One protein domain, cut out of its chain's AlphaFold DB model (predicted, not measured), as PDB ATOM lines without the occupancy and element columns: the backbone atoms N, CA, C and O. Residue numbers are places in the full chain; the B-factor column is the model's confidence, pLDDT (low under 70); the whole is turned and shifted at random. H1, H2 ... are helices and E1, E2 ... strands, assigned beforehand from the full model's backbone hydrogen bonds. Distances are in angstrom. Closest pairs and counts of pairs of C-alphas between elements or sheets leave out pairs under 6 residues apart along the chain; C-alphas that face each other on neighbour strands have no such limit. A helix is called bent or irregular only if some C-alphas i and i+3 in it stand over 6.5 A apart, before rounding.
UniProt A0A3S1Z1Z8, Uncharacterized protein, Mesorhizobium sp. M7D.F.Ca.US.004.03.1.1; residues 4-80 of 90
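Overview. This is residues 4 to 80 of the 90 residues of an uncharacterized protein of Mesorhizobium sp. M7D.F.Ca.US.004.03.1.1 (UniProt A0A3S1Z1Z8). One long helix, H2, makes the middle of a loose, elongated shape: H1 crosses it on one side, and the small hairpin of E1 and E2 lies on the opposite side. The short helix H3 follows beyond one end of H2, and the chain then folds back to the hairpin; residues 20 to 30 and 54 to 60 stand free at the two far ends. The printed part has 77 residues, with three named helices and then two named strands, an antiparallel sheet in the order E1, E2; the class is mostly helix. The radius of gyration of the C-alphas is 15.4 A, and the spans are 48 by 30 by 23 A.

Arrangement. H1, residues 4 to 18, touches H2, residues 29 to 48, with its residues 10 to 15 alone; the closest C-alphas, those of Ile 11 and Ser 39, are 6.0 A apart. Their lines are about perpendicular, at 79 degrees. H2 and H3, residues 51 to 58, are close but not clearly touching: the closest C-alphas, of Ala 48 and His 54, are 7.3 A apart, at a steep tilt of 65 degrees, the same way. The closest C-alphas of H2 and E1, residues 68 to 70, are those of Glu 37 and Ile 69, 6.9 A apart. E1 and E2, residues 77 to 79, form an antiparallel hairpin at 157 degrees, with N 69 and O 78 at 3.0 A and N 78 and O 69 at 2.8 A, within hydrogen-bond range. H1 is apart from H3 and from both strands. In H2 and H3 every O i to N i+4 pair is within hydrogen-bond range; in H1, 9 of 11 are.

Along the chain. H1 begins at C-alpha 4, (7.524, 14.717, -17.364), and is 22.0 A long; it is irregular, with C-alphas 7 and 10 at 7.2 A. H2 is 28.9 A long, from C-alpha 29 at (-7.268, 14.357, -34.200), and H3 10.3 A. E1 measures 6.9 A and E2 6.8 A, ending at C-alpha 79, (-10.897, 32.719, -29.337).

Size, cuts and confidence. The two C-alphas farthest apart, of Cys 24 and Ser 59, are 48.6 A apart. The printed part has no cut, the link from H2 to H3 is tight, and no link is long. Mean pLDDT of the printed part is 90.6; residues 20 to 25 are under 70.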
ATOM      1  N   ILE A   4       8.474  14.623 -16.242       82.81
ATOM      2  CA  ILE A   4       7.524  14.717 -17.364       82.81
ATOM      3  C   ILE A   4       6.094  14.343 -16.947       82.81
ATOM      4  O   ILE A   4       5.154  15.024 -17.351       82.81
ATOM      5  N   ASP A   5       5.925  13.326 -16.098       82.38
ATOM      6  CA  ASP A   5       4.599  12.887 -15.645       82.38
ATOM      7  C   ASP A   5       3.894  14.004 -14.862       82.38
ATOM      8  O   ASP A   5       2.716  14.280 -15.082       82.38
ATOM      9  N   HIS A   6       4.640  14.713 -14.006       84.19
ATOM     10  CA  HIS A   6       4.117  15.847 -13.244       84.19
ATOM     11  C   HIS A   6       3.726  17.029 -14.140       84.19
ATOM     12  O   HIS A   6       2.723  17.686 -13.870       84.19
ATOM     13  N   TRP A   7       4.483  17.293 -15.211       88.31
ATOM     14  CA  TRP A   7       4.158  18.363 -16.163       88.31
ATOM     15  C   TRP A   7       2.909  18.055 -16.994       88.31
ATOM     16  O   TRP A   7       2.167  18.974 -17.331       88.31
ATOM     17  N   LEU A   8       2.657  16.781 -17.313       89.00
ATOM     18  CA  LEU A   8       1.494  16.364 -18.102       89.00
ATOM     19  C   LEU A   8       0.222  16.187 -17.265       89.00
ATOM     20  O   LEU A   8      -0.874  16.204 -17.827       89.00
ATOM     21  N   GLN A   9       0.343  16.050 -15.943       91.12
ATOM     22  CA  GLN A   9      -0.789  15.786 -15.055       91.12
ATOM     23  C   GLN A   9      -1.983  16.742 -15.249       91.12
ATOM     24  O   GLN A   9      -3.093  16.243 -15.388       91.12
ATOM     25  N   PRO A  10      -1.815  18.076 -15.385       91.38
ATOM     26  CA  PRO A  10      -2.950  18.981 -15.587       91.38
ATOM     27  C   PRO A  10      -3.789  18.679 -16.833       91.38
ATOM     28  O   PRO A  10      -4.994  18.917 -16.828       91.38
ATOM     29  N   ILE A  11      -3.158  18.184 -17.901       91.62
ATOM     30  CA  ILE A  11      -3.843  17.810 -19.144       91.62
ATOM     31  C   ILE A  11      -4.574  16.480 -18.945       91.62
ATOM     32  O   ILE A  11      -5.707  16.331 -19.396       91.62
ATOM     33  N   ARG A  12      -3.957  15.535 -18.223       90.19
ATOM     34  CA  ARG A  12      -4.582  14.252 -17.868       90.19
ATOM     35  C   ARG A  12      -5.821  14.460 -17.002       90.19
ATOM     36  O   ARG A  12      -6.856  13.895 -17.324       90.19
ATOM     37  N   ASP A  13      -5.756  15.358 -16.016       91.56
ATOM     38  CA  ASP A  13      -6.913  15.717 -15.186       91.56
ATOM     39  C   ASP A  13      -8.092  16.215 -16.043       91.56
ATOM     40  O   ASP A  13      -9.246  15.895 -15.774       91.56
ATOM     41  N   VAL A  14      -7.817  17.016 -17.083       92.88
ATOM     42  CA  VAL A  14      -8.851  17.520 -18.002       92.88
ATOM     43  C   VAL A  14      -9.405  16.390 -18.868       92.88
ATOM     44  O   VAL A  14     -10.617  16.312 -19.051       92.88
ATOM     45  N   ALA A  15      -8.542  15.512 -19.380       90.50
ATOM     46  CA  ALA A  15      -8.969  14.350 -20.152       90.50
ATOM     47  C   ALA A  15      -9.886  13.431 -19.325       90.50
ATOM     48  O   ALA A  15     -10.952  13.044 -19.798       90.50
ATOM     49  N   GLU A  16      -9.504  13.139 -18.081       88.62
ATOM     50  CA  GLU A  16     -10.268  12.296 -17.156       88.62
ATOM     51  C   GLU A  16     -11.616  12.921 -16.778       88.62
ATOM     52  O   GLU A  16     -12.630  12.224 -16.762       88.62
ATOM     53  N   ALA A  17     -11.645  14.228 -16.505       88.44
ATOM     54  CA  ALA A  17     -12.856  14.916 -16.062       88.44
ATOM     55  C   ALA A  17     -13.897  15.130 -17.174       88.44
ATOM     56  O   ALA A  17     -15.089  15.190 -16.884       88.44
ATOM     57  N   GLU A  18     -13.467  15.296 -18.428       84.38
ATOM     58  CA  GLU A  18     -14.325  15.807 -19.509       84.38
ATOM     59  C   GLU A  18     -14.586  14.793 -20.631       84.38
ATOM     60  O   GLU A  18     -15.510  14.983 -21.421       84.38
ATOM     61  N   PHE A  19     -13.788  13.726 -20.733       81.25
ATOM     62  CA  PHE A  19     -13.834  12.795 -21.866       81.25
ATOM     63  C   PHE A  19     -14.039  11.334 -21.442       81.25
ATOM     64  O   PHE A  19     -13.491  10.461 -22.111       81.25
ATOM     65  N   GLU A  20     -14.802  11.093 -20.357       69.00
ATOM     66  CA  GLU A  20     -15.225   9.782 -19.807       69.00
ATOM     67  C   GLU A  20     -14.409   8.588 -20.329       69.00
ATOM     68  O   GLU A  20     -14.677   8.078 -21.412       69.00
ATOM     69  N   CYS A  21     -13.401   8.163 -19.555       60.62
ATOM     70  CA  CYS A  21     -12.535   6.999 -19.776       60.62
ATOM     71  C   CYS A  21     -12.515   6.439 -21.215       60.62
ATOM     72  O   CYS A  21     -12.919   5.307 -21.477       60.62
ATOM     73  N   ARG A  22     -11.966   7.213 -22.159       56.69
ATOM     74  CA  ARG A  22     -11.603   6.731 -23.503       56.69
ATOM     75  C   ARG A  22     -10.443   5.733 -23.515       56.69
ATOM     76  O   ARG A  22      -9.927   5.424 -24.580       56.69
ATOM     77  N   GLU A  23     -10.057   5.166 -22.370       53.78
ATOM     78  CA  GLU A  23      -9.123   4.033 -22.324       53.78
ATOM     79  C   GLU A  23      -9.631   2.822 -23.134       53.78
ATOM     80  O   GLU A  23      -8.852   1.938 -23.479       53.78
ATOM     81  N   CYS A  24     -10.913   2.801 -23.512       54.41
ATOM     82  CA  CYS A  24     -11.507   1.800 -24.394       54.41
ATOM     83  C   CYS A  24     -11.494   2.142 -25.905       54.41
ATOM     84  O   CYS A  24     -11.967   1.320 -26.692       54.41
ATOM     85  N   GLY A  25     -10.941   3.284 -26.351       68.94
ATOM     86  CA  GLY A  25     -10.925   3.674 -27.772       68.94
ATOM     87  C   GLY A  25      -9.718   4.513 -28.214       68.94
ATOM     88  O   GLY A  25      -9.023   5.131 -27.413       68.94
ATOM     89  N   THR A  26      -9.445   4.549 -29.521       80.62
ATOM     90  CA  THR A  26      -8.385   5.392 -30.100       80.62
ATOM     91  C   THR A  26      -8.815   6.855 -30.181       80.62
ATOM     92  O   THR A  26      -9.902   7.150 -30.673       80.62
ATOM     93  N   TRP A  27      -7.937   7.768 -29.759       86.56
ATOM     94  CA  TRP A  27      -8.138   9.213 -29.894       86.56
ATOM     95  C   TRP A  27      -8.028   9.637 -31.359       86.56
ATOM     96  O   TRP A  27      -7.044   9.311 -32.025       86.56
ATOM     97  N   SER A  28      -9.021  10.374 -31.855       89.81
ATOM     98  CA  SER A  28      -8.932  11.048 -33.153       89.81
ATOM     99  C   SER A  28      -8.241  12.411 -33.032       89.81
ATOM    100  O   SER A  28      -8.177  12.985 -31.944       89.81
ATOM    101  N   ASP A  29      -7.782  12.978 -34.152       89.62
ATOM    102  CA  ASP A  29      -7.268  14.357 -34.200       89.62
ATOM    103  C   ASP A  29      -8.266  15.358 -33.596       89.62
ATOM    104  O   ASP A  29      -7.892  16.197 -32.786       89.62
ATOM    105  N   THR A  30      -9.555  15.218 -33.914       89.50
ATOM    106  CA  THR A  30     -10.616  16.082 -33.372       89.50
ATOM    107  C   THR A  30     -10.746  15.964 -31.854       89.50
ATOM    108  O   THR A  30     -11.100  16.929 -31.179       89.50
ATOM    109  N   ASP A  31     -10.467  14.789 -31.294       90.00
ATOM    110  CA  ASP A  31     -10.487  14.591 -29.848       90.00
ATOM    111  C   ASP A  31      -9.309  15.279 -29.165       90.00
ATOM    112  O   ASP A  31      -9.479  15.870 -28.099       90.00
ATOM    113  N   LEU A  32      -8.134  15.227 -29.793       90.50
ATOM    114  CA  LEU A  32      -6.943  15.928 -29.326       90.50
ATOM    115  C   LEU A  32      -7.126  17.448 -29.419       90.50
ATOM    116  O   LEU A  32      -6.821  18.141 -28.451       90.50
ATOM    117  N   ASP A  33      -7.701  17.950 -30.514       92.19
ATOM    118  CA  ASP A  33      -8.022  19.372 -30.683       92.19
ATOM    119  C   ASP A  33      -8.951  19.850 -29.554       92.19
ATOM    120  O   ASP A  33      -8.645  20.813 -28.845       92.19
ATOM    121  N   ARG A  34     -10.028  19.103 -29.279       92.56
ATOM    122  CA  ARG A  34     -10.938  19.396 -28.157       92.56
ATOM    123  C   ARG A  34     -10.233  19.332 -26.806       92.56
ATOM    124  O   ARG A  34     -10.488  20.179 -25.951       92.56
ATOM    125  N   LEU A  35      -9.356  18.355 -26.577       94.06
ATOM    126  CA  LEU A  35      -8.588  18.277 -25.333       94.06
ATOM    127  C   LEU A  35      -7.691  19.508 -25.156       94.06
ATOM    128  O   LEU A  35      -7.608  20.040 -24.046       94.06
ATOM    129  N   CYS A  36      -7.060  19.994 -26.226       94.50
ATOM    130  CA  CYS A  36      -6.290  21.234 -26.203       94.50
ATOM    131  C   CYS A  36      -7.172  22.436 -25.835       94.50
ATOM    132  O   CYS A  36      -6.829  23.174 -24.910       94.50
ATOM    133  N   GLU A  37      -8.336  22.596 -26.471       95.75
ATOM    134  CA  GLU A  37      -9.290  23.672 -26.160       95.75
ATOM    135  C   GLU A  37      -9.743  23.634 -24.689       95.75
ATOM    136  O   GLU A  37      -9.675  24.643 -23.974       95.75
ATOM    137  N   ARG A  38     -10.149  22.455 -24.188       96.12
ATOM    138  CA  ARG A  38     -10.561  22.279 -22.781       96.12
ATOM    139  C   ARG A  38      -9.404  22.532 -21.820       96.12
ATOM    140  O   ARG A  38      -9.612  23.117 -20.756       96.12
ATOM    141  N   SER A  39      -8.186  22.149 -22.196       95.62
ATOM    142  CA  SER A  39      -6.988  22.388 -21.390       95.62
ATOM    143  C   SER A  39      -6.695  23.879 -21.247       95.62
ATOM    144  O   SER A  39      -6.441  24.329 -20.129       95.62
ATOM    145  N   VAL A  40      -6.792  24.662 -22.329       97.00
ATOM    146  CA  VAL A  40      -6.631  26.127 -22.280       97.00
ATOM    147  C   VAL A  40      -7.705  26.752 -21.387       97.00
ATOM    148  O   VAL A  40      -7.375  27.503 -20.471       97.00
ATOM    149  N   ALA A  41      -8.978  26.387 -21.570       96.31
ATOM    150  CA  ALA A  41     -10.065  26.909 -20.740       96.31
ATOM    151  C   ALA A  41      -9.895  26.560 -19.245       96.31
ATOM    152  O   ALA A  41     -10.128  27.399 -18.371       96.31
ATOM    153  N   SER A  42      -9.445  25.340 -18.933       96.00
ATOM    154  CA  SER A  42      -9.124  24.915 -17.564       96.00
ATOM    155  C   SER A  42      -7.976  25.737 -16.971       96.00
ATOM    156  O   SER A  42      -8.062  26.187 -15.828       96.00
ATOM    157  N   GLN A  43      -6.926  26.008 -17.749       95.62
ATOM    158  CA  GLN A  43      -5.798  26.832 -17.313       95.62
ATOM    159  C   GLN A  43      -6.203  28.285 -17.056       95.62
ATOM    160  O   GLN A  43      -5.809  28.837 -16.031       95.62
ATOM    161  N   VAL A  44      -7.047  28.878 -17.907       97.50
ATOM    162  CA  VAL A  44      -7.605  30.223 -17.677       97.50
ATOM    163  C   VAL A  44      -8.341  30.278 -16.334       97.50
ATOM    164  O   VAL A  44      -8.053  31.147 -15.510       97.50
ATOM    165  N   LYS A  45      -9.201  29.291 -16.046       95.75
ATOM    166  CA  LYS A  45      -9.891  29.175 -14.747       95.75
ATOM    167  C   LYS A  45      -8.924  28.985 -13.575       95.75
ATOM    168  O   LYS A  45      -9.123  29.571 -12.511       95.75
ATOM    169  N   ARG A  46      -7.877  28.167 -13.736       95.25
ATOM    170  CA  ARG A  46      -6.854  27.948 -12.696       95.25
ATOM    171  C   ARG A  46      -6.088  29.240 -12.396       95.25
ATOM    172  O   ARG A  46      -5.920  29.571 -11.225       95.25
ATOM    173  N   LEU A  47      -5.681  29.991 -13.423       96.12
ATOM    174  CA  LEU A  47      -5.012  31.285 -13.271       96.12
ATOM    175  C   LEU A  47      -5.919  32.300 -12.571       96.12
ATOM    176  O   LEU A  47      -5.493  32.927 -11.601       96.12
ATOM    177  N   ALA A  48      -7.180  32.402 -12.994       96.94
ATOM    178  CA  ALA A  48      -8.173  33.289 -12.394       96.94
ATOM    179  C   ALA A  48      -8.331  33.094 -10.877       96.94
ATOM    180  O   ALA A  48      -8.509  34.061 -10.145       96.94
ATOM    181  N   ARG A  49      -8.195  31.853 -10.393       96.06
ATOM    182  CA  ARG A  49      -8.300  31.500  -8.967       96.06
ATOM    183  C   ARG A  49      -7.042  31.795  -8.148       96.06
ATOM    184  O   ARG A  49      -7.005  31.529  -6.946       96.06
ATOM    185  N   THR A  50      -5.979  32.306  -8.767       97.38
ATOM    186  CA  THR A  50      -4.744  32.609  -8.039       97.38
ATOM    187  C   THR A  50      -4.932  33.815  -7.111       97.38
ATOM    188  O   THR A  50      -5.604  34.786  -7.474       97.38
ATOM    189  N   PRO A  51      -4.287  33.830  -5.927       96.81
ATOM    190  CA  PRO A  51      -4.359  34.973  -5.013       96.81
ATOM    191  C   PRO A  51      -3.918  36.296  -5.650       96.81
ATOM    192  O   PRO A  51      -4.416  37.355  -5.276       96.81
ATOM    193  N   ILE A  52      -3.004  36.233  -6.622       97.00
ATOM    194  CA  ILE A  52      -2.469  37.394  -7.340       97.00
ATOM    195  C   ILE A  52      -3.574  38.083  -8.147       97.00
ATOM    196  O   ILE A  52      -3.757  39.293  -8.022       97.00
ATOM    197  N   LEU A  53      -4.339  37.322  -8.933       97.12
ATOM    198  CA  LEU A  53      -5.425  37.876  -9.743       97.12
ATOM    199  C   LEU A  53      -6.597  38.336  -8.878       97.12
ATOM    200  O   LEU A  53      -7.080  39.456  -9.051       97.12
ATOM    201  N   HIS A  54      -6.953  37.566  -7.847       95.88
ATOM    202  CA  HIS A  54      -7.925  38.010  -6.846       95.88
ATOM    203  C   HIS A  54      -7.531  39.344  -6.192       95.88
ATOM    204  O   HIS A  54      -8.379  40.225  -6.027       95.88
ATOM    205  N   ALA A  55      -6.258  39.521  -5.822       97.00
ATOM    206  CA  ALA A  55      -5.756  40.766  -5.243       97.00
ATOM    207  C   ALA A  55      -5.773  41.929  -6.250       97.00
ATOM    208  O   ALA A  55      -6.155  43.045  -5.885       97.00
ATOM    209  N   ALA A  56      -5.413  41.674  -7.513       97.12
ATOM    210  CA  ALA A  56      -5.464  42.671  -8.579       97.12
ATOM    211  C   ALA A  56      -6.892  43.205  -8.778       97.12
ATOM    212  O   ALA A  56      -7.103  44.418  -8.731       97.12
ATOM    213  N   TRP A  57      -7.884  42.318  -8.891       97.31
ATOM    214  CA  TRP A  57      -9.284  42.721  -9.052       97.31
ATOM    215  C   TRP A  57      -9.857  43.411  -7.813       97.31
ATOM    216  O   TRP A  57     -10.562  44.405  -7.948       97.31
ATOM    217  N   ARG A  58      -9.504  42.962  -6.599       95.69
ATOM    218  CA  ARG A  58      -9.866  43.671  -5.351       95.69
ATOM    219  C   ARG A  58      -9.278  45.080  -5.273       95.69
ATOM    220  O   ARG A  58      -9.839  45.936  -4.602       95.69
ATOM    221  N   SER A  59      -8.162  45.313  -5.958       96.75
ATOM    222  CA  SER A  59      -7.504  46.617  -6.054       96.75
ATOM    223  C   SER A  59      -7.970  47.430  -7.272       96.75
ATOM    224  O   SER A  59      -7.259  48.345  -7.693       96.75
ATOM    225  N   ASN A  60      -9.116  47.078  -7.874       94.56
ATOM    226  CA  ASN A  60      -9.671  47.681  -9.092       94.56
ATOM    227  C   ASN A  60      -8.680  47.747 -10.272       94.56
ATOM    228  O   ASN A  60      -8.745  48.652 -11.107       94.56
ATOM    229  N   LYS A  61      -7.736  46.802 -10.368       96.81
ATOM    230  CA  LYS A  61      -6.880  46.690 -11.553       96.81
ATOM    231  C   LYS A  61      -7.686  46.073 -12.692       96.81
ATOM    232  O   LYS A  61      -8.307  45.029 -12.517       96.81
ATOM    233  N   ASN A  62      -7.636  46.714 -13.855       95.81
ATOM    234  CA  ASN A  62      -8.258  46.209 -15.070       95.81
ATOM    235  C   ASN A  62      -7.348  45.153 -15.716       95.81
ATOM    236  O   ASN A  62      -6.432  45.498 -16.461       95.81
ATOM    237  N   VAL A  63      -7.548  43.887 -15.354       96.75
ATOM    238  CA  VAL A  63      -6.787  42.741 -15.870       96.75
ATOM    239  C   VAL A  63      -7.774  41.678 -16.331       96.75
ATOM    240  O   VAL A  63      -8.693  41.331 -15.593       96.75
ATOM    241  N   SER A  64      -7.557  41.139 -17.526       97.25
ATOM    242  CA  SER A  64      -8.360  40.061 -18.098       97.25
ATOM    243  C   SER A  64      -7.461  38.913 -18.538       97.25
ATOM    244  O   SER A  64      -6.313  39.121 -18.933       97.25
ATOM    245  N   ILE A  65      -7.981  37.697 -18.448       97.56
ATOM    246  CA  ILE A  65      -7.305  36.476 -18.876       97.56
ATOM    247  C   ILE A  65      -8.085  35.937 -20.061       97.56
ATOM    248  O   ILE A  65      -9.268  35.645 -19.915       97.56
ATOM    249  N   HIS A  66      -7.427  35.802 -21.207       97.62
ATOM    250  CA  HIS A  66      -8.020  35.299 -22.443       97.62
ATOM    251  C   HIS A  66      -7.480  33.899 -22.746       97.62
ATOM    252  O   HIS A  66      -6.312  33.614 -22.473       97.62
ATOM    253  N   GLY A  67      -8.317  33.030 -23.310       97.56
ATOM    254  CA  GLY A  67      -7.910  31.700 -23.759       97.56
ATOM    255  C   GLY A  67      -8.038  31.583 -25.266       97.56
ATOM    256  O   GLY A  67      -9.150  31.554 -25.787       97.56
ATOM    257  N   TRP A  68      -6.902  31.497 -25.951       97.44
ATOM    258  CA  TRP A  68      -6.831  31.372 -27.404       97.44
ATOM    259  C   TRP A  68      -6.110  30.088 -27.803       97.44
ATOM    260  O   TRP A  68      -5.247  29.599 -27.071       97.44
ATOM    261  N   ILE A  69      -6.440  29.569 -28.983       96.00
ATOM    262  CA  ILE A  69      -5.754  28.431 -29.596       96.00
ATOM    263  C   ILE A  69      -5.356  28.772 -31.028       96.00
ATOM    264  O   ILE A  69      -6.054  29.506 -31.723       96.00
ATOM    265  N   TYR A  70      -4.210  28.254 -31.458       95.00
ATOM    266  CA  TYR A  70      -3.670  28.490 -32.790       95.00
ATOM    267  C   TYR A  70      -3.556  27.168 -33.546       95.00
ATOM    268  O   TYR A  70      -2.860  26.252 -33.100       95.00
ATOM    269  N   GLY A  71      -4.236  27.076 -34.687       93.00
ATOM    270  CA  GLY A  71      -4.174  25.918 -35.564       93.00
ATOM    271  C   GLY A  71      -2.917  25.955 -36.430       93.00
ATOM    272  O   GLY A  71      -2.734  26.844 -37.255       93.00
ATOM    273  N   LEU A  72      -2.038  24.959 -36.290       90.56
ATOM    274  CA  LEU A  72      -0.850  24.855 -37.152       90.56
ATOM    275  C   LEU A  72      -1.196  24.455 -38.596       90.56
ATOM    276  O   LEU A  72      -0.416  24.720 -39.507       90.56
ATOM    277  N   LYS A  73      -2.345  23.796 -38.798       89.06
ATOM    278  CA  LYS A  73      -2.797  23.285 -40.102       89.06
ATOM    279  C   LYS A  73      -3.342  24.401 -41.001       89.06
ATOM    280  O   LYS A  73      -3.123  24.367 -42.207       89.06
ATOM    281  N   ASP A  74      -4.055  25.357 -40.414       88.50
ATOM    282  CA  ASP A  74      -4.768  26.432 -41.113       88.50
ATOM    283  C   ASP A  74      -4.196  27.833 -40.827       88.50
ATOM    284  O   ASP A  74      -4.501  28.777 -41.553       88.50
ATOM    285  N   GLY A  75      -3.339  27.974 -39.811       92.50
ATOM    286  CA  GLY A  75      -2.748  29.246 -39.404       92.50
ATOM    287  C   GLY A  75      -3.741  30.193 -38.732       92.50
ATOM    288  O   GLY A  75      -3.478  31.395 -38.651       92.50
ATOM    289  N   LEU A  76      -4.891  29.684 -38.283       93.31
ATOM    290  CA  LEU A  76      -5.953  30.500 -37.709       93.31
ATOM    291  C   LEU A  76      -5.851  30.543 -36.182       93.31
ATOM    292  O   LEU A  76      -5.593  29.541 -35.511       93.31
ATOM    293  N   LEU A  77      -6.049  31.744 -35.637       95.06
ATOM    294  CA  LEU A  77      -6.169  31.984 -34.204       95.06
ATOM    295  C   LEU A  77      -7.653  31.998 -33.834       95.06
ATOM    296  O   LEU A  77      -8.426  32.777 -34.392       95.06
ATOM    297  N   TYR A  78      -8.028  31.168 -32.869       95.38
ATOM    298  CA  TYR A  78      -9.397  31.030 -32.399       95.38
ATOM    299  C   TYR A  78      -9.513  31.501 -30.952       95.38
ATOM    300  O   TYR A  78      -8.752  31.066 -30.081       95.38
ATOM    301  N   ASP A  79     -10.489  32.372 -30.695       96.56
ATOM    302  CA  ASP A  79     -10.897  32.719 -29.337       96.56
ATOM    303  C   ASP A  79     -11.847  31.648 -28.793       96.56
ATOM    304  O   ASP A  79     -12.880  31.353 -29.397       96.56
ATOM    305  N   LEU A  80     -11.502  31.066 -27.642       96.69
ATOM    306  CA  LEU A  80     -12.313  30.043 -26.981       96.69
ATOM    307  C   LEU A  80     -13.473  30.635 -26.171       96.69
ATOM    308  O   LEU A  80     -14.210  29.890 -25.526       96.69
TER     309      LEU A  80